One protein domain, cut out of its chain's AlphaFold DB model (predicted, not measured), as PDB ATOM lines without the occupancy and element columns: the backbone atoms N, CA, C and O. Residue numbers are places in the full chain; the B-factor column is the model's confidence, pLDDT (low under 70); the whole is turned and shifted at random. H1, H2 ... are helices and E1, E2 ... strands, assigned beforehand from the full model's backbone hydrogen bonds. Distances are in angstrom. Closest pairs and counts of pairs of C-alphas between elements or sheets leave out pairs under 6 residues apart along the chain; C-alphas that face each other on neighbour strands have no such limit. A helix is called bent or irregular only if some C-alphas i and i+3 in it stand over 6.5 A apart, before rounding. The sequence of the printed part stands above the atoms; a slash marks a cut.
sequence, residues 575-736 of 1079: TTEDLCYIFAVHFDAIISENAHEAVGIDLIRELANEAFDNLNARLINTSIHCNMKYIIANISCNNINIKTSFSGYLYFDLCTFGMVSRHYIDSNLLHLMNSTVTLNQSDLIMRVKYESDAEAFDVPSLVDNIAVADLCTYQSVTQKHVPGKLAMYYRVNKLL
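AT A GLANCE: This is residues 575 to 736 of the 1079 residues of a protein of Mytilus coruscus (UniProt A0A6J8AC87). A twisted sheet of seven strands curls round one long helix, H1. The short helix H3 packs on the outside of the curl, across E2, and H2 lies beside the strands near the end of H1. The 162 printed residues hold three named helices and seven named strands, in the order E1 H1 E2 E3 H2 E4 E5 H3 E6 E7; the class is mixed, helices and strands. The sheet is branched at E1, with antiparallel neighbours except for the parallel pair E1 and E7. The whole is compact, with a radius of gyration of the C-alphas of 16.0 A and spans of 48 by 32 by 27 A.

IN THESE COORDINATES: E1, residues 580 to 591, begins at C-alpha 580 (-2.022, 4.624, -53.729), bends by 54 degrees at residue 586 and measures 32.6 A. E3, residues 645 to 657, measures 36.1 A and bends by 55 degrees at residue 648; E2, residues 623 to 633, measures 28.2 A and bends by 63 degrees at residue 627. E5 is residues 684 to 691, E4 residues 676 to 681, E6 residues 712 to 717, and E7 residues 729 to 731, ending at C-alpha 731 (-8.883, 7.407, -48.650). H1, residues 600 to 618, measures 27.0 A from C-alpha 600 (-15.160, -19.352, -40.743). H2 is residues 662 to 672 and H3 residues 696 to 703; H3 is irregular, with C-alphas 697 and 700 7.7 A apart.

HOW THE PARTS SIT: E3 lies on one side of E1, with N 583 and O 652 3.0 A apart; E5, with N 588 and O 689 3.0 A apart, and E7, with N 582 and O 730 2.9 A apart, lie on the other side. E2 and E3 form a hairpin, with N 630 and O 651 at 2.9 A. The edge strand E6 is antiparallel to E2, with N 631 and O 714 at 2.9 A. E4 and E5 form a hairpin, with N 679 and O 686 at 2.8 A. H1 is on the sheet; its closest C-alphas to E6 are those of Arg 605 and Tyr 714, 6.2 A apart. With residues 615 to 618 alone, H1 only just touches H2, with 3 pairs of C-alphas within 8 A, the closest those of Arg 618 and Asn 668 at 7.4 A. H3 is on the sheet at a height of 7.8 A, only just over E2, with 3 of its C-alphas falling on that strand. H1 and H3 are apart. Every O i to N i+4 pair is within hydrogen-bond range in H2, 14 of 15 in H1 and 2 of 4 in H3.

THE WHOLE: The two C-alphas farthest apart, those of Asn 594 and Leu 726, are 49.3 A apart. The printed part has no cut; the links E2 to E3 and E6 to E7 are long. The mean pLDDT of the printed part is 78.5, and 38 residues are under 70, among them residues 593 to 600, 704 to 710 and 719 to 727.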
ATOM      1  N   THR A 575      -2.898  11.384 -66.684       85.94
ATOM      2  CA  THR A 575      -2.297  10.051 -66.624       85.94
ATOM      3  C   THR A 575      -1.031  10.130 -65.775       85.94
ATOM      4  O   THR A 575      -0.222  11.038 -65.968       85.94
ATOM      5  N   THR A 576      -0.873   9.213 -64.822       86.06
ATOM      6  CA  THR A 576       0.195   9.245 -63.810       86.06
ATOM      7  C   THR A 576       0.473   7.841 -63.259       86.06
ATOM      8  O   THR A 576      -0.331   6.931 -63.464       86.06
ATOM      9  N   GLU A 577       1.596   7.662 -62.568       83.75
ATOM     10  CA  GLU A 577       1.980   6.429 -61.869       83.75
ATOM     11  C   GLU A 577       1.874   6.583 -60.338       83.75
ATOM     12  O   GLU A 577       1.611   7.671 -59.819       83.75
ATOM     13  N   ASP A 578       2.072   5.477 -59.610       80.44
ATOM     14  CA  ASP A 578       2.161   5.421 -58.139       80.44
ATOM     15  C   ASP A 578       0.993   6.072 -57.369       80.44
ATOM     16  O   ASP A 578       1.176   6.668 -56.298       80.44
ATOM     17  N   LEU A 579      -0.233   5.965 -57.889       88.19
ATOM     18  CA  LEU A 579      -1.423   6.294 -57.113       88.19
ATOM     19  C   LEU A 579      -1.682   5.178 -56.100       88.19
ATOM     20  O   LEU A 579      -1.883   4.024 -56.475       88.19
ATOM     21  N   CYS A 580      -1.705   5.537 -54.818       89.06
ATOM     22  CA  CYS A 580      -2.022   4.624 -53.729       89.06
ATOM     23  C   CYS A 580      -3.298   5.061 -53.004       89.06
ATOM     24  O   CYS A 580      -3.480   6.232 -52.660       89.06
ATOM     25  N   TYR A 581      -4.177   4.100 -52.754       91.19
ATOM     26  CA  TYR A 581      -5.507   4.275 -52.201       91.19
ATOM     27  C   TYR A 581      -5.705   3.378 -50.982       91.19
ATOM     28  O   TYR A 581      -5.172   2.272 -50.910       91.19
ATOM     29  N   ILE A 582      -6.521   3.851 -50.045       91.12
ATOM     30  CA  ILE A 582      -7.075   3.032 -48.967       91.12
ATOM     31  C   ILE A 582      -8.560   2.866 -49.259       91.12
ATOM     32  O   ILE A 582      -9.333   3.818 -49.107       91.12
ATOM     33  N   PHE A 583      -8.941   1.669 -49.695       91.38
ATOM     34  CA  PHE A 583     -10.334   1.270 -49.854       91.38
ATOM     35  C   PHE A 583     -10.767   0.564 -48.569       91.38
ATOM     36  O   PHE A 583     -10.249  -0.505 -48.256       91.38
ATOM     37  N   ALA A 584     -11.673   1.175 -47.808       90.88
ATOM     38  CA  ALA A 584     -12.182   0.609 -46.566       90.88
ATOM     39  C   ALA A 584     -13.704   0.775 -46.497       90.88
ATOM     40  O   ALA A 584     -14.214   1.869 -46.745       90.88
ATOM     41  N   VAL A 585     -14.414  -0.314 -46.203       91.12
ATOM     42  CA  VAL A 585     -15.885  -0.393 -46.235       91.12
ATOM     43  C   VAL A 585     -16.415  -1.292 -45.116       91.12
ATOM     44  O   VAL A 585     -15.752  -2.251 -44.715       91.12
ATOM     45  N   HIS A 586     -17.624  -0.999 -44.636       91.69
ATOM     46  CA  HIS A 586     -18.462  -1.996 -43.973       91.69
ATOM     47  C   HIS A 586     -19.040  -2.940 -45.032       91.69
ATOM     48  O   HIS A 586     -19.236  -2.540 -46.187       91.69
ATOM     49  N   PHE A 587     -19.302  -4.188 -44.660       90.81
ATOM     50  CA  PHE A 587     -19.999  -5.126 -45.522       90.81
ATOM     51  C   PHE A 587     -21.043  -5.950 -44.766       90.81
ATOM     52  O   PHE A 587     -20.795  -6.428 -43.660       90.81
ATOM     53  N   ASP A 588     -22.179  -6.179 -45.421       89.00
ATOM     54  CA  ASP A 588     -23.205  -7.134 -45.001       89.00
ATOM     55  C   ASP A 588     -23.213  -8.322 -45.961       89.00
ATOM     56  O   ASP A 588     -23.363  -8.143 -47.171       89.00
ATOM     57  N   ALA A 589     -23.057  -9.531 -45.425       86.25
ATOM     58  CA  ALA A 589     -23.019 -10.785 -46.164       86.25
ATOM     59  C   ALA A 589     -24.244 -11.654 -45.841       86.25
ATOM     60  O   ALA A 589     -24.540 -11.925 -44.677       86.25
ATOM     61  N   ILE A 590     -24.943 -12.129 -46.875       82.38
ATOM     62  CA  ILE A 590     -26.085 -13.053 -46.773       82.38
ATOM     63  C   ILE A 590     -25.718 -14.370 -47.458       82.38
ATOM     64  O   ILE A 590     -25.285 -14.354 -48.611       82.38
ATOM     65  N   ILE A 591     -25.911 -15.487 -46.757       77.75
ATOM     66  CA  ILE A 591     -25.594 -16.857 -47.179       77.75
ATOM     67  C   ILE A 591     -26.877 -17.587 -47.611       77.75
ATOM     68  O   ILE A 591     -27.889 -17.538 -46.913       77.75
ATOM     69  N   SER A 592     -26.825 -18.294 -48.745       71.38
ATOM     70  CA  SER A 592     -27.895 -19.201 -49.197       71.38
ATOM     71  C   SER A 592     -28.001 -20.471 -48.333       71.38
ATOM     72  O   SER A 592     -26.986 -21.038 -47.937       71.38
ATOM     73  N   GLU A 593     -29.224 -20.955 -48.084       59.25
ATOM     74  CA  GLU A 593     -29.549 -22.005 -47.093       59.25
ATOM     75  C   GLU A 593     -28.956 -23.405 -47.368       59.25
ATOM     76  O   GLU A 593     -28.993 -24.263 -46.492       59.25
ATOM     77  N   ASN A 594     -28.386 -23.648 -48.553       54.91
ATOM     78  CA  ASN A 594     -27.890 -24.968 -48.974       54.91
ATOM     79  C   ASN A 594     -26.458 -25.300 -48.503       54.91
ATOM     80  O   ASN A 594     -25.925 -26.349 -48.863       54.91
ATOM     81  N   ALA A 595     -25.808 -24.420 -47.741       54.12
ATOM     82  CA  ALA A 595     -24.445 -24.645 -47.279       54.12
ATOM     83  C   ALA A 595     -24.384 -25.696 -46.156       54.12
ATOM     84  O   ALA A 595     -25.049 -25.566 -45.128       54.12
ATOM     85  N   HIS A 596     -23.537 -26.709 -46.326       54.72
ATOM     86  CA  HIS A 596     -23.122 -27.605 -45.244       54.72
ATOM     87  C   HIS A 596     -21.843 -27.080 -44.564       54.72
ATOM     88  O   HIS A 596     -21.169 -26.204 -45.099       54.72
ATOM     89  N   GLU A 597     -21.556 -27.590 -43.361       57.16
ATOM     90  CA  GLU A 597     -20.491 -27.174 -42.427       57.16
ATOM     91  C   GLU A 597     -19.228 -26.575 -43.087       57.16
ATOM     92  O   GLU A 597     -18.387 -27.291 -43.630       57.16
ATOM     93  N   ALA A 598     -19.068 -25.251 -42.986       62.03
ATOM     94  CA  ALA A 598     -17.890 -24.523 -43.457       62.03
ATOM     95  C   ALA A 598     -17.069 -23.958 -42.283       62.03
ATOM     96  O   ALA A 598     -17.594 -23.722 -41.192       62.03
ATOM     97  N   VAL A 599     -15.775 -23.710 -42.507       67.06
ATOM     98  CA  VAL A 599     -14.873 -23.108 -41.512       67.06
ATOM     99  C   VAL A 599     -14.811 -21.593 -41.724       67.06
ATOM    100  O   VAL A 599     -14.540 -21.119 -42.828       67.06
ATOM    101  N   GLY A 600     -15.036 -20.814 -40.660       69.12
ATOM    102  CA  GLY A 600     -15.160 -19.352 -40.743       69.12
ATOM    103  C   GLY A 600     -13.924 -18.657 -41.312       69.12
ATOM    104  O   GLY A 600     -14.057 -17.707 -42.079       69.12
ATOM    105  N   ILE A 601     -12.722 -19.147 -40.996       74.25
ATOM    106  CA  ILE A 601     -11.476 -18.524 -41.472       74.25
ATOM    107  C   ILE A 601     -11.240 -18.694 -42.978       74.25
ATOM    108  O   ILE A 601     -10.660 -17.807 -43.605       74.25
ATOM    109  N   ASP A 602     -11.678 -19.808 -43.566       78.12
ATOM    110  CA  ASP A 602     -11.495 -20.067 -44.996       78.12
ATOM    111  C   ASP A 602     -12.500 -19.238 -45.803       78.12
ATOM    112  O   ASP A 602     -12.090 -18.490 -46.689       78.12
ATOM    113  N   LEU A 603     -13.762 -19.201 -45.362       77.38
ATOM    114  CA  LEU A 603     -14.806 -18.337 -45.920       77.38
ATOM    115  C   LEU A 603     -14.403 -16.850 -45.945       77.38
ATOM    116  O   LEU A 603     -14.591 -16.151 -46.940       77.38
ATOM    117  N   ILE A 604     -13.828 -16.353 -44.847       81.50
ATOM    118  CA  ILE A 604     -13.395 -14.954 -44.711       81.50
ATOM    119  C   ILE A 604     -12.126 -14.657 -45.532       81.50
ATOM    120  O   ILE A 604     -11.985 -13.556 -46.077       81.50
ATOM    121  N   ARG A 605     -11.222 -15.633 -45.691       84.31
ATOM    122  CA  ARG A 605     -10.068 -15.538 -46.602       84.31
ATOM    123  C   ARG A 605     -10.513 -15.449 -48.059       84.31
ATOM    124  O   ARG A 605      -9.975 -14.640 -48.814       84.31
ATOM    125  N   GLU A 606     -11.466 -16.283 -48.447       80.25
ATOM    126  CA  GLU A 606     -11.993 -16.362 -49.809       80.25
ATOM    127  C   GLU A 606     -12.775 -15.095 -50.153       80.25
ATOM    128  O   GLU A 606     -12.473 -14.466 -51.165       80.25
ATOM    129  N   LEU A 607     -13.618 -14.604 -49.236       81.75
ATOM    130  CA  LEU A 607     -14.257 -13.289 -49.328       81.75
ATOM    131  C   LEU A 607     -13.242 -12.157 -49.583       81.75
ATOM    132  O   LEU A 607     -13.453 -11.330 -50.466       81.75
ATOM    133  N   ALA A 608     -12.118 -12.117 -48.858       83.19
ATOM    134  CA  ALA A 608     -11.086 -11.085 -49.034       83.19
ATOM    135  C   ALA A 608     -10.261 -11.223 -50.334       83.19
ATOM    136  O   ALA A 608      -9.617 -10.261 -50.778       83.19
ATOM    137  N   ASN A 609     -10.242 -12.406 -50.951       85.38
ATOM    138  CA  ASN A 609      -9.630 -12.614 -52.261       85.38
ATOM    139  C   ASN A 609     -10.602 -12.264 -53.379       85.38
ATOM    140  O   ASN A 609     -10.319 -11.334 -54.127       85.38
ATOM    141  N   GLU A 610     -11.785 -12.868 -53.385       82.69
ATOM    142  CA  GLU A 610     -12.822 -12.638 -54.386       82.69
ATOM    143  C   GLU A 610     -13.283 -11.166 -54.414       82.69
ATOM    144  O   GLU A 610     -13.493 -10.603 -55.486       82.69
ATOM    145  N   ALA A 611     -13.355 -10.474 -53.267       82.19
ATOM    146  CA  ALA A 611     -13.639  -9.033 -53.227       82.19
ATOM    147  C   ALA A 611     -12.532  -8.182 -53.881       82.19
ATOM    148  O   ALA A 611     -12.823  -7.182 -54.539       82.19
ATOM    149  N   PHE A 612     -11.262  -8.571 -53.721       85.00
ATOM    150  CA  PHE A 612     -10.147  -7.906 -54.397       85.00
ATOM    151  C   PHE A 612     -10.133  -8.226 -55.895       85.00
ATOM    152  O   PHE A 612      -9.919  -7.324 -56.701       85.00
ATOM    153  N   ASP A 613     -10.402  -9.471 -56.277       84.31
ATOM    154  CA  ASP A 613     -10.395  -9.894 -57.674       84.31
ATOM    155  C   ASP A 613     -11.581  -9.287 -58.444       84.31
ATOM    156  O   ASP A 613     -11.392  -8.808 -59.560       84.31
ATOM    157  N   ASN A 614     -12.756  -9.129 -57.819       79.62
ATOM    158  CA  ASN A 614     -13.873  -8.343 -58.365       79.62
ATOM    159  C   ASN A 614     -13.550  -6.842 -58.490       79.62
ATOM    160  O   ASN A 614     -13.958  -6.197 -59.461       79.62
ATOM    161  N   LEU A 615     -12.817  -6.266 -57.529       81.00
ATOM    162  CA  LEU A 615     -12.342  -4.880 -57.606       81.00
ATOM    163  C   LEU A 615     -11.346  -4.705 -58.764       81.00
ATOM    164  O   LEU A 615     -11.479  -3.772 -59.554       81.00
ATOM    165  N   ASN A 616     -10.403  -5.635 -58.911       83.12
ATOM    166  CA  ASN A 616      -9.401  -5.650 -59.974       83.12
ATOM    167  C   ASN A 616     -10.045  -5.884 -61.358       83.12
ATOM    168  O   ASN A 616      -9.732  -5.180 -62.314       83.12
ATOM    169  N   ALA A 617     -11.022  -6.792 -61.455       80.75
ATOM    170  CA  ALA A 617     -11.761  -7.091 -62.682       80.75
ATOM    171  C   ALA A 617     -12.619  -5.918 -63.185       80.75
ATOM    172  O   ALA A 617     -12.835  -5.795 -64.387       80.75
ATOM    173  N   ARG A 618     -13.090  -5.027 -62.301       76.75
ATOM    174  CA  ARG A 618     -13.763  -3.775 -62.705       76.75
ATOM    175  C   ARG A 618     -12.791  -2.699 -63.182       76.75
ATOM    176  O   ARG A 618     -13.185  -1.823 -63.945       76.75
ATOM    177  N   LEU A 619     -11.528  -2.771 -62.767       77.06
ATOM    178  CA  LEU A 619     -10.469  -1.815 -63.094       77.06
ATOM    179  C   LEU A 619      -9.671  -2.294 -64.325       77.06
ATOM    180  O   LEU A 619      -8.437  -2.272 -64.360       77.06
ATOM    181  N   ILE A 620     -10.427  -2.725 -65.345       59.22
ATOM    182  CA  ILE A 620      -9.961  -3.297 -66.614       59.22
ATOM    183  C   ILE A 620      -8.854  -2.416 -67.213       59.22
ATOM    184  O   ILE A 620      -8.990  -1.197 -67.305       59.22
ATOM    185  N   ASN A 621      -7.767  -3.052 -67.660       59.94
ATOM    186  CA  ASN A 621      -6.550  -2.429 -68.204       59.94
ATOM    187  C   ASN A 621      -5.647  -1.695 -67.191       59.94
ATOM    188  O   ASN A 621      -4.717  -1.012 -67.617       59.94
ATOM    189  N   THR A 622      -5.852  -1.845 -65.876       67.25
ATOM    190  CA  THR A 622      -4.933  -1.281 -64.870       67.25
ATOM    191  C   THR A 622      -4.354  -2.358 -63.955       67.25
ATOM    192  O   THR A 622      -5.077  -3.140 -63.349       67.25
ATOM    193  N   SER A 623      -3.024  -2.425 -63.853       74.81
ATOM    194  CA  SER A 623      -2.349  -3.332 -62.918       74.81
ATOM    195  C   SER A 623      -2.365  -2.736 -61.514       74.81
ATOM    196  O   SER A 623      -1.631  -1.788 -61.235       74.81
ATOM    197  N   ILE A 624      -3.197  -3.286 -60.630       83.12
ATOM    198  CA  ILE A 624      -3.293  -2.861 -59.230       83.12
ATOM    199  C   ILE A 624      -2.679  -3.930 -58.330       83.12
ATOM    200  O   ILE A 624      -2.975  -5.120 -58.429       83.12
ATOM    201  N   HIS A 625      -1.808  -3.498 -57.424       86.00
ATOM    202  CA  HIS A 625      -1.235  -4.339 -56.386       86.00
ATOM    203  C   HIS A 625      -1.890  -4.021 -55.049       86.00
ATOM    204  O   HIS A 625      -1.965  -2.859 -54.652       86.00
ATOM    205  N   CYS A 626      -2.336  -5.059 -54.344       86.06
ATOM    206  CA  CYS A 626      -2.773  -4.921 -52.965       86.06
ATOM    207  C   CYS A 626      -1.618  -5.251 -52.016       86.06
ATOM    208  O   CYS A 626      -1.182  -6.405 -51.945       86.06
ATOM    209  N   ASN A 627      -1.110  -4.243 -51.305       84.62
ATOM    210  CA  ASN A 627       0.011  -4.447 -50.387       84.62
ATOM    211  C   ASN A 627      -0.451  -5.050 -49.056       84.62
ATOM    212  O   ASN A 627       0.246  -5.881 -48.477       84.62
ATOM    213  N   MET A 628      -1.643  -4.656 -48.596       86.31
ATOM    214  CA  MET A 628      -2.245  -5.083 -47.332       86.31
ATOM    215  C   MET A 628      -3.734  -5.364 -47.537       86.31
ATOM    216  O   MET A 628      -4.472  -4.474 -47.960       86.31
ATOM    217  N   LYS A 629      -4.183  -6.564 -47.168       89.06
ATOM    218  CA  LYS A 629      -5.598  -6.907 -46.988       89.06
ATOM    219  C   LYS A 629      -5.866  -7.136 -45.508       89.06
ATOM    220  O   LYS A 629      -5.125  -7.892 -44.884       89.06
ATOM    221  N   TYR A 630      -6.936  -6.553 -44.982       89.12
ATOM    222  CA  TYR A 630      -7.501  -6.915 -43.683       89.12
ATOM    223  C   TYR A 630      -9.012  -7.095 -43.806       89.12
ATOM    224  O   TYR A 630      -9.682  -6.360 -44.532       89.12
ATOM    225  N   ILE A 631      -9.545  -8.044 -43.049       88.62
ATOM    226  CA  ILE A 631     -10.977  -8.241 -42.859       88.62
ATOM    227  C   ILE A 631     -11.245  -8.643 -41.406       88.62
ATOM    228  O   ILE A 631     -10.485  -9.415 -40.817       88.62
ATOM    229  N   ILE A 632     -12.320  -8.104 -40.835       88.19
ATOM    230  CA  ILE A 632     -12.873  -8.473 -39.526       88.19
ATOM    231  C   ILE A 632     -14.355  -8.772 -39.740       88.19
ATOM    232  O   ILE A 632     -15.046  -7.951 -40.335       88.19
ATOM    233  N   ALA A 633     -14.851  -9.904 -39.248       87.31
ATOM    234  CA  ALA A 633     -16.242 -10.324 -39.393       87.31
ATOM    235  C   ALA A 633     -16.849 -10.799 -38.064       87.31
ATOM    236  O   ALA A 633     -16.185 -11.448 -37.253       87.31
ATOM    237  N   ASN A 634     -18.138 -10.512 -37.870       86.94
ATOM    238  CA  ASN A 634     -18.930 -10.894 -36.699       86.94
ATOM    239  C   ASN A 634     -19.432 -12.346 -36.788       86.94
ATOM    240  O   ASN A 634     -20.632 -12.627 -36.858       86.94
ATOM    241  N   ILE A 635     -18.473 -13.271 -36.849       81.00
ATOM    242  CA  ILE A 635     -18.656 -14.721 -36.945       81.00
ATOM    243  C   ILE A 635     -17.485 -15.427 -36.243       81.00
ATOM    244  O   ILE A 635     -16.392 -14.875 -36.162       81.00
ATOM    245  N   SER A 636     -17.680 -16.655 -35.756       78.88
ATOM    246  CA  SER A 636     -16.579 -17.460 -35.209       78.88
ATOM    247  C   SER A 636     -15.703 -18.027 -36.331       78.88
ATOM    248  O   SER A 636     -16.228 -18.563 -37.306       78.88
ATOM    249  N   CYS A 637     -14.374 -17.990 -36.180       76.88
ATOM    250  CA  CYS A 637     -13.477 -18.671 -37.122       76.88
ATOM    251  C   CYS A 637     -13.567 -20.204 -37.054       76.88
ATOM    252  O   CYS A 637     -13.282 -20.859 -38.054       76.88
ATOM    253  N   ASN A 638     -13.914 -20.771 -35.890       72.75
ATOM    254  CA  ASN A 638     -13.648 -22.184 -35.593       72.75
ATOM    255  C   ASN A 638     -14.850 -23.110 -35.816       72.75
ATOM    256  O   ASN A 638     -14.640 -24.268 -36.145       72.75
ATOM    257  N   ASN A 639     -16.082 -22.619 -35.641       61.59
ATOM    258  CA  ASN A 639     -17.319 -23.374 -35.865       61.59
ATOM    259  C   ASN A 639     -18.392 -22.442 -36.441       61.59
ATOM    260  O   ASN A 639     -18.777 -21.474 -35.781       61.59
ATOM    261  N   ILE A 640     -18.930 -22.761 -37.621       62.25
ATOM    262  CA  ILE A 640     -20.099 -22.067 -38.168       62.25
ATOM    263  C   ILE A 640     -21.368 -22.877 -37.860       62.25
ATOM    264  O   ILE A 640     -21.758 -23.759 -38.620       62.25
ATOM    265  N   ASN A 641     -22.088 -22.500 -36.800       56.25
ATOM    266  CA  ASN A 641     -23.548 -22.639 -36.829       56.25
ATOM    267  C   ASN A 641     -24.054 -21.583 -37.817       56.25
ATOM    268  O   ASN A 641     -23.940 -20.389 -37.531       56.25
ATOM    269  N   ILE A 642     -24.539 -22.010 -38.986       57.09
ATOM    270  CA  ILE A 642     -24.808 -21.119 -40.125       57.09
ATOM    271  C   ILE A 642     -25.960 -20.170 -39.788       57.09
ATOM    272  O   ILE A 642     -27.137 -20.489 -39.939       57.09
ATOM    273  N   LYS A 643     -25.605 -18.961 -39.341       56.69
ATOM    274  CA  LYS A 643     -26.482 -17.799 -39.456       56.69
ATOM    275  C   LYS A 643     -26.588 -17.461 -40.940       56.69
ATOM    276  O   LYS A 643     -25.574 -17.394 -41.631       56.69
ATOM    277  N   THR A 644     -27.801 -17.200 -41.411       68.56
ATOM    278  CA  THR A 644     -28.077 -16.816 -42.806       68.56
ATOM    279  C   THR A 644     -27.470 -15.463 -43.196       68.56
ATOM    280  O   THR A 644     -27.435 -15.129 -44.378       68.56
ATOM    281  N   SER A 645     -26.950 -14.689 -42.239       81.25
ATOM    282  CA  SER A 645     -26.177 -13.474 -42.494       81.25
ATOM    283  C   SER A 645     -25.121 -13.185 -41.420       81.25
ATOM    284  O   SER A 645     -25.247 -13.595 -40.260       81.25
ATOM    285  N   PHE A 646     -24.081 -12.450 -41.815       85.94
ATOM    286  CA  PHE A 646     -23.063 -11.858 -40.945       85.94
ATOM    287  C   PHE A 646     -22.579 -10.525 -41.541       85.94
ATOM    288  O   PHE A 646     -22.777 -10.269 -42.725       85.94
ATOM    289  N   SER A 647     -21.938  -9.678 -40.740       90.00
ATOM    290  CA  SER A 647     -21.385  -8.396 -41.200       90.00
ATOM    291  C   SER A 647     -19.955  -8.183 -40.706       90.00
ATOM    292  O   SER A 647     -19.449  -8.952 -39.877       90.00
ATOM    293  N   GLY A 648     -19.276  -7.169 -41.236       90.56
ATOM    294  CA  GLY A 648     -17.886  -6.895 -40.901       90.56
ATOM    295  C   GLY A 648     -17.292  -5.674 -41.597       90.56
ATOM    296  O   GLY A 648     -17.982  -4.898 -42.251       90.56
ATOM    297  N   TYR A 649     -15.975  -5.530 -41.474       91.69
ATOM    298  CA  TYR A 649     -15.193  -4.481 -42.119       91.69
ATOM    299  C   TYR A 649     -14.130  -5.082 -43.039       91.69
ATOM    300  O   TYR A 649     -13.461  -6.051 -42.678       91.69
ATOM    301  N   LEU A 650     -13.948  -4.469 -44.208       91.06
ATOM    302  CA  LEU A 650     -12.957  -4.830 -45.219       91.06
ATOM    303  C   LEU A 650     -12.028  -3.636 -45.471       91.06
ATOM    304  O   LEU A 650     -12.501  -2.511 -45.624       91.06
ATOM    305  N   TYR A 651     -10.719  -3.879 -45.540       92.31
ATOM    306  CA  TYR A 651      -9.691  -2.866 -45.788       92.31
ATOM    307  C   TYR A 651      -8.666  -3.378 -46.808       92.31
ATOM    308  O   TYR A 651      -8.073  -4.445 -46.623       92.31
ATOM    309  N   PHE A 652      -8.392  -2.571 -47.834       91.19
ATOM    310  CA  PHE A 652      -7.340  -2.792 -48.823       91.19
ATOM    311  C   PHE A 652      -6.430  -1.559 -48.968       91.19
ATOM    312  O   PHE A 652      -6.893  -0.454 -49.264       91.19
ATOM    313  N   ASP A 653      -5.119  -1.775 -48.835       90.25
ATOM    314  CA  ASP A 653      -4.064  -0.900 -49.364       90.25
ATOM    315  C   ASP A 653      -3.855  -1.268 -50.838       90.25
ATOM    316  O   ASP A 653      -3.475  -2.403 -51.136       90.25
ATOM    317  N   LEU A 654      -4.155  -0.341 -51.748       89.81
ATOM    318  CA  LEU A 654      -4.136  -0.540 -53.198       89.81
ATOM    319  C   LEU A 654      -3.175   0.461 -53.844       89.81
ATOM    320  O   LEU A 654      -3.427   1.658 -53.771       89.81
ATOM    321  N   CYS A 655      -2.135   0.008 -54.541       87.38
ATOM    322  CA  CYS A 655      -1.269   0.876 -55.348       87.38
ATOM    323  C   CYS A 655      -1.299   0.468 -56.825       87.38
ATOM    324  O   CYS A 655      -1.222  -0.714 -57.164       87.38
ATOM    325  N   THR A 656      -1.391   1.452 -57.716       87.62
ATOM    326  CA  THR A 656      -1.349   1.255 -59.170       87.62
ATOM    327  C   THR A 656       0.086   1.065 -59.654       87.62
ATOM    328  O   THR A 656       0.987   1.778 -59.212       87.62
ATOM    329  N   PHE A 657       0.294   0.167 -60.612       80.69
ATOM    330  CA  PHE A 657       1.560  -0.032 -61.309       80.69
ATOM    331  C   PHE A 657       1.448   0.450 -62.760       80.69
ATOM    332  O   PHE A 657       0.477   0.121 -63.443       80.69
ATOM    333  N   GLY A 658       2.450   1.196 -63.232       80.31
ATOM    334  CA  GLY A 658       2.444   1.813 -64.559       80.31
ATOM    335  C   GLY A 658       1.561   3.062 -64.660       80.31
ATOM    336  O   GLY A 658       0.982   3.531 -63.680       80.31
ATOM    337  N   MET A 659       1.480   3.608 -65.876       82.44
ATOM    338  CA  MET A 659       0.767   4.853 -66.169       82.44
ATOM    339  C   MET A 659      -0.738   4.618 -66.328       82.44
ATOM    340  O   MET A 659      -1.166   3.918 -67.245       82.44
ATOM    341  N   VAL A 660      -1.540   5.233 -65.455       85.38
ATOM    342  CA  VAL A 660      -2.998   5.048 -65.374       85.38
ATOM    343  C   VAL A 660      -3.754   6.379 -65.357       85.38
ATOM    344  O   VAL A 660      -3.252   7.398 -64.881       85.38
ATOM    345  N   SER A 661      -4.996   6.376 -65.855       86.94
ATOM    346  CA  SER A 661      -5.891   7.540 -65.788       86.94
ATOM    347  C   SER A 661      -6.436   7.718 -64.370       86.94
ATOM    348  O   SER A 661      -7.233   6.906 -63.891       86.94
ATOM    349  N   ARG A 662      -6.055   8.811 -63.696       88.56
ATOM    350  CA  ARG A 662      -6.467   9.063 -62.303       88.56
ATOM    351  C   ARG A 662      -7.986   9.193 -62.156       88.56
ATOM    352  O   ARG A 662      -8.565   8.670 -61.210       88.56
ATOM    353  N   HIS A 663      -8.638   9.863 -63.107       87.56
ATOM    354  CA  HIS A 663     -10.092  10.050 -63.089       87.56
ATOM    355  C   HIS A 663     -10.857   8.721 -63.220       87.56
ATOM    356  O   HIS A 663     -11.886   8.545 -62.566       87.56
ATOM    357  N   TYR A 664     -10.336   7.778 -64.013       87.00
ATOM    358  CA  TYR A 664     -10.920   6.445 -64.168       87.00
ATOM    359  C   TYR A 664     -10.835   5.634 -62.867       87.00
ATOM    360  O   TYR A 664     -11.847   5.081 -62.433       87.00
ATOM    361  N   ILE A 665      -9.669   5.618 -62.208       88.69
ATOM    362  CA  ILE A 665      -9.487   4.916 -60.926       88.69
ATOM    363  C   ILE A 665     -10.379   5.523 -59.831       88.69
ATOM    364  O   ILE A 665     -11.161   4.798 -59.216       88.69
ATOM    365  N   ASP A 666     -10.322   6.848 -59.630       90.00
ATOM    366  CA  ASP A 666     -11.100   7.543 -58.592       90.00
ATOM    367  C   ASP A 666     -12.612   7.260 -58.710       90.00
ATOM    368  O   ASP A 666     -13.294   7.058 -57.706       90.00
ATOM    369  N   SER A 667     -13.140   7.238 -59.940       88.44
ATOM    370  CA  SER A 667     -14.575   7.059 -60.200       88.44
ATOM    371  C   SER A 667     -15.037   5.612 -59.993       88.44
ATOM    372  O   SER A 667     -16.076   5.382 -59.373       88.44
ATOM    373  N   ASN A 668     -14.258   4.627 -60.455       87.06
ATOM    374  CA  ASN A 668     -14.601   3.210 -60.294       87.06
ATOM    375  C   ASN A 668     -14.481   2.740 -58.836       87.06
ATOM    376  O   ASN A 668     -15.352   2.013 -58.357       87.06
ATOM    377  N   LEU A 669     -13.460   3.203 -58.099       89.06
ATOM    378  CA  LEU A 669     -13.330   2.913 -56.665       89.06
ATOM    379  C   LEU A 669     -14.513   3.475 -55.857       89.06
ATOM    380  O   LEU A 669     -14.980   2.821 -54.927       89.06
ATOM    381  N   LEU A 670     -15.050   4.643 -56.229       88.44
ATOM    382  CA  LEU A 670     -16.236   5.203 -55.570       88.44
ATOM    383  C   LEU A 670     -17.536   4.483 -55.919       88.44
ATOM    384  O   LEU A 670     -18.376   4.308 -55.039       88.44
ATOM    385  N   HIS A 671     -17.702   4.034 -57.165       84.56
ATOM    386  CA  HIS A 671     -18.851   3.206 -57.541       84.56
ATOM    387  C   HIS A 671     -18.859   1.875 -56.766       84.56
ATOM    388  O   HIS A 671     -19.923   1.354 -56.428       84.56
ATOM    389  N   LEU A 672     -17.684   1.320 -56.463       82.12
ATOM    390  CA  LEU A 672     -17.550   0.083 -55.694       82.12
ATOM    391  C   LEU A 672     -18.034   0.205 -54.240       82.12
ATOM    392  O   LEU A 672     -18.664  -0.731 -53.748       82.12
ATOM    393  N   MET A 673     -17.812   1.347 -53.577       81.25
ATOM    394  CA  MET A 673     -18.121   1.538 -52.146       81.25
ATOM    395  C   MET A 673     -19.599   1.389 -51.754       81.25
ATOM    396  O   MET A 673     -19.869   1.207 -50.575       81.25
ATOM    397  N   ASN A 674     -20.532   1.501 -52.705       79.12
ATOM    398  CA  ASN A 674     -21.977   1.344 -52.471       79.12
ATOM    399  C   ASN A 674     -22.580   0.245 -53.366       79.12
ATOM    400  O   ASN A 674     -23.758   0.301 -53.723       79.12
ATOM    401  N   SER A 675     -21.756  -0.701 -53.824       83.31
ATOM    402  CA  SER A 675     -22.184  -1.767 -54.732       83.31
ATOM    403  C   SER A 675     -22.531  -3.056 -53.988       83.31
ATOM    404  O   SER A 675     -21.966  -3.368 -52.939       83.31
ATOM    405  N   THR A 676     -23.454  -3.824 -54.563       84.06
ATOM    406  CA  THR A 676     -23.733  -5.207 -54.168       84.06
ATOM    407  C   THR A 676     -23.003  -6.153 -55.116       84.06
ATOM    408  O   THR A 676     -23.102  -6.009 -56.337       84.06
ATOM    409  N   VAL A 677     -22.289  -7.133 -54.568       80.44
ATOM    410  CA  VAL A 677     -21.566  -8.165 -55.319       80.44
ATOM    411  C   VAL A 677     -22.075  -9.542 -54.895       80.44
ATOM    412  O   VAL A 677     -22.351  -9.790 -53.722       80.44
ATOM    413  N   THR A 678     -22.248 -10.438 -55.862       78.94
ATOM    414  CA  THR A 678     -22.645 -11.834 -55.645       78.94
ATOM    415  C   THR A 678     -21.434 -12.727 -55.859       78.94
ATOM    416  O   THR A 678     -20.894 -12.753 -56.964       78.94
ATOM    417  N   LEU A 679     -21.026 -13.450 -54.823       75.88
ATOM    418  CA  LEU A 679     -19.905 -14.381 -54.847       75.88
ATOM    419  C   LEU A 679     -20.473 -15.799 -54.936       75.88
ATOM    420  O   LEU A 679     -21.337 -16.168 -54.137       75.88
ATOM    421  N   ASN A 680     -20.008 -16.569 -55.917       69.38
ATOM    422  CA  ASN A 680     -20.476 -17.925 -56.189       69.38
ATOM    423  C   ASN A 680     -19.302 -18.885 -56.016       69.38
ATOM    424  O   ASN A 680     -18.336 -18.798 -56.772       69.38
ATOM    425  N   GLN A 681     -19.385 -19.808 -55.063       64.44
ATOM    426  CA  GLN A 681     -18.285 -20.722 -54.781       64.44
ATOM    427  C   GLN A 681     -18.806 -22.038 -54.209       64.44
ATOM    428  O   GLN A 681     -19.442 -22.022 -53.166       64.44
ATOM    429  N   SER A 682     -18.497 -23.167 -54.855       54.00
ATOM    430  CA  SER A 682     -18.635 -24.519 -54.274       54.00
ATOM    431  C   SER A 682     -19.934 -24.746 -53.475       54.00
ATOM    432  O   SER A 682     -19.891 -25.041 -52.285       54.00
ATOM    433  N   ASP A 683     -21.082 -24.544 -54.131       56.72
ATOM    434  CA  ASP A 683     -22.454 -24.648 -53.588       56.72
ATOM    435  C   ASP A 683     -22.903 -23.546 -52.596       56.72
ATOM    436  O   ASP A 683     -24.085 -23.456 -52.252       56.72
ATOM    437  N   LEU A 684     -22.014 -22.619 -52.231       65.25
ATOM    438  CA  LEU A 684     -22.320 -21.384 -51.510       65.25
ATOM    439  C   LEU A 684     -22.594 -20.221 -52.483       65.25
ATOM    440  O   LEU A 684     -21.781 -19.896 -53.352       65.25
ATOM    441  N   ILE A 685     -23.712 -19.521 -52.278       71.56
ATOM    442  CA  ILE A 685     -23.951 -18.192 -52.860       71.56
ATOM    443  C   ILE A 685     -23.957 -17.182 -51.716       71.56
ATOM    444  O   ILE A 685     -24.793 -17.279 -50.814       71.56
ATOM    445  N   MET A 686     -23.048 -16.208 -51.777       75.25
ATOM    446  CA  MET A 686     -22.977 -15.095 -50.836       75.25
ATOM    447  C   MET A 686     -23.315 -13.781 -51.541       75.25
ATOM    448  O   MET A 686     -22.688 -13.417 -52.535       75.25
ATOM    449  N   ARG A 687     -24.289 -13.028 -51.022       80.06
ATOM    450  CA  ARG A 687     -24.529 -11.640 -51.448       80.06
ATOM    451  C   ARG A 687     -23.864 -10.698 -50.463       80.06
ATOM    452  O   ARG A 687     -24.208 -10.734 -49.288       80.06
ATOM    453  N   VAL A 688     -22.953  -9.865 -50.954       83.19
ATOM    454  CA  VAL A 688     -22.184  -8.908 -50.158       83.19
ATOM    455  C   VAL A 688     -22.559  -7.495 -50.579       83.19
ATOM    456  O   VAL A 688     -22.418  -7.135 -51.747       83.19
ATOM    457  N   LYS A 689     -23.055  -6.690 -49.642       86.31
ATOM    458  CA  LYS A 689     -23.325  -5.263 -49.842       86.31
ATOM    459  C   LYS A 689     -22.191  -4.464 -49.214       86.31
ATOM    460  O   LYS A 689     -21.937  -4.652 -48.031       86.31
ATOM    461  N   TYR A 690     -21.536  -3.591 -49.975       88.44
ATOM    462  CA  TYR A 690     -20.544  -2.659 -49.431       88.44
ATOM    463  C   TYR A 690     -21.188  -1.322 -49.071       88.44
ATOM    464  O   TYR A 690     -22.029  -0.822 -49.821       88.44
ATOM    465  N   GLU A 691     -20.764  -0.743 -47.947       86.56
ATOM    466  CA  GLU A 691     -21.146   0.601 -47.510       86.56
ATOM    467  C   GLU A 691     -19.947   1.380 -46.943       86.56
ATOM    468  O   GLU A 691     -18.988   0.816 -46.408       86.56
ATOM    469  N   SER A 692     -19.987   2.709 -47.058       83.50
ATOM    470  CA  SER A 692     -18.932   3.592 -46.549       83.50
ATOM    471  C   SER A 692     -19.012   3.755 -45.030       83.50
ATOM    472  O   SER A 692     -19.956   4.361 -44.527       83.50
ATOM    473  N   ASP A 693     -17.972   3.317 -44.319       84.56
ATOM    474  CA  ASP A 693     -17.843   3.462 -42.866       84.56
ATOM    475  C   ASP A 693     -16.537   4.195 -42.499       84.56
ATOM    476  O   ASP A 693     -15.535   4.137 -43.215       84.56
ATOM    477  N   ALA A 694     -16.546   4.948 -41.401       80.56
ATOM    478  CA  ALA A 694     -15.368   5.615 -40.853       80.56
ATOM    479  C   ALA A 694     -14.507   4.678 -39.984       80.56
ATOM    480  O   ALA A 694     -13.294   4.884 -39.894       80.56
ATOM    481  N   GLU A 695     -15.106   3.662 -39.357       82.62
ATOM    482  CA  GLU A 695     -14.422   2.679 -38.510       82.62
ATOM    483  C   GLU A 695     -13.595   1.686 -39.330       82.62
ATOM    484  O   GLU A 695     -12.504   1.300 -38.907       82.62
ATOM    485  N   ALA A 696     -14.038   1.364 -40.550       86.75
ATOM    486  CA  ALA A 696     -13.315   0.488 -41.473       86.75
ATOM    487  C   ALA A 696     -11.869   0.964 -41.747       86.75
ATOM    488  O   ALA A 696     -10.971   0.151 -41.954       86.75
ATOM    489  N   PHE A 697     -11.603   2.277 -41.690       85.88
ATOM    490  CA  PHE A 697     -10.256   2.844 -41.852       85.88
ATOM    491  C   PHE A 697      -9.319   2.615 -40.652       85.88
ATOM    492  O   PHE A 697      -8.108   2.769 -40.809       85.88
ATOM    493  N   ASP A 698      -9.848   2.281 -39.470       83.50
ATOM    494  CA  ASP A 698      -9.054   1.958 -38.275       83.50
ATOM    495  C   ASP A 698      -8.730   0.455 -38.170       83.50
ATOM    496  O   ASP A 698      -7.879   0.087 -37.361       83.50
ATOM    497  N   VAL A 699      -9.333  -0.404 -39.004       85.44
ATOM    498  CA  VAL A 699      -9.211  -1.877 -38.961       85.44
ATOM    499  C   VAL A 699      -7.785  -2.404 -38.742       85.44
ATOM    500  O   VAL A 699      -7.632  -3.208 -37.822       85.44
ATOM    501  N   PRO A 700      -6.733  -1.960 -39.469       83.56
ATOM    502  CA  PRO A 700      -5.368  -2.444 -39.228       83.56
ATOM    503  C   PRO A 700      -4.938  -2.280 -37.761       83.56
ATOM    504  O   PRO A 700      -4.449  -3.214 -37.135       83.56
ATOM    505  N   SER A 701      -5.242  -1.119 -37.170       78.25
ATOM    506  CA  SER A 701      -4.949  -0.818 -35.763       78.25
ATOM    507  C   SER A 701      -5.846  -1.538 -34.751       78.25
ATOM    508  O   SER A 701      -5.461  -1.637 -33.589       78.25
ATOM    509  N   LEU A 702      -7.016  -2.051 -35.154       76.00
ATOM    510  CA  LEU A 702      -7.827  -2.918 -34.292       76.00
ATOM    511  C   LEU A 702      -7.262  -4.344 -34.277       76.00
ATOM    512  O   LEU A 702      -7.170  -4.940 -33.206       76.00
ATOM    513  N   VAL A 703      -6.849  -4.870 -35.437       72.31
ATOM    514  CA  VAL A 703      -6.264  -6.219 -35.550       72.31
ATOM    515  C   VAL A 703      -4.952  -6.320 -34.771       72.31
ATOM    516  O   VAL A 703      -4.769  -7.274 -34.021       72.31
ATOM    517  N   ASP A 704      -4.082  -5.312 -34.868       66.44
ATOM    518  CA  ASP A 704      -2.776  -5.313 -34.192       66.44
ATOM    519  C   ASP A 704      -2.863  -5.244 -32.644       66.44
ATOM    520  O   ASP A 704      -1.868  -5.503 -31.968       66.44
ATOM    521  N   ASN A 705      -4.020  -4.887 -32.063       61.75
ATOM    522  CA  ASN A 705      -4.151  -4.563 -30.631       61.75
ATOM    523  C   ASN A 705      -5.057  -5.495 -29.805       61.75
ATOM    524  O   ASN A 705      -5.133  -5.307 -28.589       61.75
ATOM    525  N   ILE A 706      -5.775  -6.459 -30.400       55.00
ATOM    526  CA  ILE A 706      -6.815  -7.203 -29.665       55.00
ATOM    527  C   ILE A 706      -6.752  -8.715 -29.914       55.00
ATOM    528  O   ILE A 706      -6.915  -9.198 -31.032       55.00
ATOM    529  N   ALA A 707      -6.650  -9.480 -28.823       50.81
ATOM    530  CA  ALA A 707      -7.079 -10.875 -28.785       50.81
ATOM    531  C   ALA A 707      -8.618 -10.915 -28.802       50.81
ATOM    532  O   ALA A 707      -9.253 -10.986 -27.748       50.81
ATOM    533  N   VAL A 708      -9.226 -10.770 -29.986       54.47
ATOM    534  CA  VAL A 708     -10.688 -10.711 -30.094       54.47
ATOM    535  C   VAL A 708     -11.269 -12.112 -29.942       54.47
ATOM    536  O   VAL A 708     -11.344 -12.876 -30.902       54.47
ATOM    537  N   ALA A 709     -11.700 -12.452 -28.730       54.66
ATOM    538  CA  ALA A 709     -12.640 -13.546 -28.560       54.66
ATOM    539  C   ALA A 709     -13.916 -13.230 -29.369       54.66
ATOM    540  O   ALA A 709     -14.443 -12.121 -29.292       54.66
ATOM    541  N   ASP A 710     -14.376 -14.211 -30.144       65.88
ATOM    542  CA  ASP A 710     -15.647 -14.240 -30.885       65.88
ATOM    543  C   ASP A 710     -15.783 -13.426 -32.198       65.88
ATOM    544  O   ASP A 710     -16.830 -13.529 -32.838       65.88
ATOM    545  N   LEU A 711     -14.746 -12.724 -32.687       78.00
ATOM    546  CA  LEU A 711     -14.699 -12.227 -34.085       78.00
ATOM    547  C   LEU A 711     -13.722 -13.047 -34.937       78.00
ATOM    548  O   LEU A 711     -12.696 -13.506 -34.437       78.00
ATOM    549  N   CYS A 712     -13.994 -13.169 -36.239       83.44
ATOM    550  CA  CYS A 712     -13.074 -13.801 -37.180       83.44
ATOM    551  C   CYS A 712     -12.324 -12.763 -38.012       83.44
ATOM    552  O   CYS A 712     -12.931 -11.876 -38.613       83.44
ATOM    553  N   THR A 713     -10.996 -12.869 -38.044       85.88
ATOM    554  CA  THR A 713     -10.116 -11.917 -38.723       85.88
ATOM    555  C   THR A 713      -9.199 -12.623 -39.714       85.88
ATOM    556  O   THR A 713      -8.758 -13.750 -39.493       85.88
ATOM    557  N   TYR A 714      -8.893 -11.954 -40.824       86.12
ATOM    558  CA  TYR A 714      -7.876 -12.401 -41.773       86.12
ATOM    559  C   TYR A 714      -7.049 -11.208 -42.250       86.12
ATOM    560  O   TYR A 714      -7.573 -10.126 -42.517       86.12
ATOM    561  N   GLN A 715      -5.741 -11.426 -42.358       86.88
ATOM    562  CA  GLN A 715      -4.766 -10.450 -42.823       86.88
ATOM    563  C   GLN A 715      -3.874 -11.091 -43.885       86.88
ATOM    564  O   GLN A 715      -3.448 -12.238 -43.749       86.88
ATOM    565  N   SER A 716      -3.546 -10.328 -44.926       83.94
ATOM    566  CA  SER A 716      -2.554 -10.705 -45.930       83.94
ATOM    567  C   SER A 716      -1.655  -9.519 -46.246       83.94
ATOM    568  O   SER A 716      -2.140  -8.421 -46.512       83.94
ATOM    569  N   VAL A 717      -0.343  -9.745 -46.215       81.25
ATOM    570  CA  VAL A 717       0.685  -8.733 -46.479       81.25
ATOM    571  C   VAL A 717       1.494  -9.186 -47.684       81.25
ATOM    572  O   VAL A 717       2.165 -10.216 -47.627       81.25
ATOM    573  N   THR A 718       1.466  -8.417 -48.771       71.12
ATOM    574  CA  THR A 718       2.305  -8.673 -49.945       71.12
ATOM    575  C   THR A 718       3.157  -7.440 -50.231       71.12
ATOM    576  O   THR A 718       2.680  -6.434 -50.739       71.12
ATOM    577  N   GLN A 719       4.454  -7.495 -49.913       63.12
ATOM    578  CA  GLN A 719       5.398  -6.388 -50.155       63.12
ATOM    579  C   GLN A 719       5.793  -6.272 -51.645       63.12
ATOM    580  O   GLN A 719       6.962  -6.088 -51.979       63.12
ATOM    581  N   LYS A 720       4.829  -6.437 -52.561       60.19
ATOM    582  CA  LYS A 720       5.060  -6.462 -54.014       60.19
ATOM    583  C   LYS A 720       5.368  -5.079 -54.584       60.19
ATOM    584  O   LYS A 720       6.154  -4.985 -55.521       60.19
ATOM    585  N   HIS A 721       4.789  -4.018 -54.020       63.69
ATOM    586  CA  HIS A 721       5.077  -2.645 -54.415       63.69
ATOM    587  C   HIS A 721       5.353  -1.785 -53.178       63.69
ATOM    588  O   HIS A 721       4.458  -1.503 -52.391       63.69
ATOM    589  N   VAL A 722       6.597  -1.328 -53.019       59.56
ATOM    590  CA  VAL A 722       6.938  -0.312 -52.014       59.56
ATOM    591  C   VAL A 722       6.862   1.053 -52.699       59.56
ATOM    592  O   VAL A 722       7.752   1.374 -53.497       59.56
ATOM    593  N   PRO A 723       5.820   1.866 -52.445       59.25
ATOM    594  CA  PRO A 723       5.759   3.199 -53.020       59.25
ATOM    595  C   PRO A 723       6.851   4.075 -52.375       59.25
ATOM    596  O   PRO A 723       7.396   3.753 -51.317       59.25
ATOM    597  N   GLY A 724       7.243   5.172 -53.033       57.09
ATOM    598  CA  GLY A 724       8.362   6.002 -52.559       57.09
ATOM    599  C   GLY A 724       8.153   6.529 -51.129       57.09
ATOM    600  O   GLY A 724       7.020   6.654 -50.677       57.09
ATOM    601  N   LYS A 725       9.229   6.925 -50.425       50.00
ATOM    602  CA  LYS A 725       9.212   7.413 -49.016       50.00
ATOM    603  C   LYS A 725       8.231   8.566 -48.691       50.00
ATOM    604  O   LYS A 725       8.120   8.949 -47.532       50.00
ATOM    605  N   LEU A 726       7.565   9.135 -49.696       57.41
ATOM    606  CA  LEU A 726       6.588  10.227 -49.622       57.41
ATOM    607  C   LEU A 726       5.227   9.835 -50.242       57.41
ATOM    608  O   LEU A 726       4.494  10.697 -50.723       57.41
ATOM    609  N   ALA A 727       4.899   8.542 -50.284       63.72
ATOM    610  CA  ALA A 727       3.626   8.044 -50.790       63.72
ATOM    611  C   ALA A 727       2.446   8.600 -49.981       63.72
ATOM    612  O   ALA A 727       2.307   8.321 -48.789       63.72
ATOM    613  N   MET A 728       1.584   9.380 -50.635       76.31
ATOM    614  CA  MET A 728       0.309   9.783 -50.055       76.31
ATOM    615  C   MET A 728      -0.751   8.747 -50.408       76.31
ATOM    616  O   MET A 728      -0.982   8.462 -51.580       76.31
ATOM    617  N   TYR A 729      -1.413   8.232 -49.379       84.38
ATOM    618  CA  TYR A 729      -2.549   7.337 -49.519       84.38
ATOM    619  C   TYR A 729      -3.855   8.130 -49.545       84.38
ATOM    620  O   TYR A 729      -4.201   8.806 -48.571       84.38
ATOM    621  N   TYR A 730      -4.600   8.037 -50.643       88.88
ATOM    622  CA  TYR A 730      -5.924   8.644 -50.749       88.88
ATOM    623  C   TYR A 730      -6.978   7.703 -50.159       88.88
ATOM    624  O   TYR A 730      -7.167   6.588 -50.642       88.88
ATOM    625  N   ARG A 731      -7.697   8.139 -49.122       88.88
ATOM    626  CA  ARG A 731      -8.883   7.407 -48.650       88.88
ATOM    627  C   ARG A 731      -9.955   7.464 -49.731       88.88
ATOM    628  O   ARG A 731     -10.282   8.555 -50.197       88.88
ATOM    629  N   VAL A 732     -10.505   6.315 -50.116       89.94
ATOM    630  CA  VAL A 732     -11.637   6.279 -51.045       89.94
ATOM    631  C   VAL A 732     -12.875   6.765 -50.295       89.94
ATOM    632  O   VAL A 732     -13.331   6.117 -49.362       89.94
ATOM    633  N   ASN A 733     -13.357   7.957 -50.648       88.94
ATOM    634  CA  ASN A 733     -14.628   8.543 -50.221       88.94
ATOM    635  C   ASN A 733     -14.972   9.750 -51.126       88.94
ATOM    636  O   ASN A 733     -14.221  10.097 -52.044       88.94
ATOM    637  N   LYS A 734     -16.103  10.424 -50.875       88.12
ATOM    638  CA  LYS A 734     -16.611  11.528 -51.718       88.12
ATOM    639  C   LYS A 734     -15.609  12.687 -51.924       88.12
ATOM    640  O   LYS A 734     -15.713  13.389 -52.931       88.12
ATOM    641  N   LEU A 735     -14.603  12.845 -51.051       88.94
ATOM    642  CA  LEU A 735     -13.541  13.852 -51.185       88.94
ATOM    643  C   LEU A 735     -12.653  13.647 -52.425       88.94
ATOM    644  O   LEU A 735     -12.003  14.605 -52.840       88.94
ATOM    645  N   LEU A 736     -12.621  12.455 -53.045       90.06
ATOM    646  CA  LEU A 736     -11.844  12.231 -54.275       90.06
ATOM    647  C   LEU A 736     -12.363  13.049 -55.474       90.06
ATOM    648  O   LEU A 736     -11.570  13.395 -56.354       90.06
TER     649      LEU A 736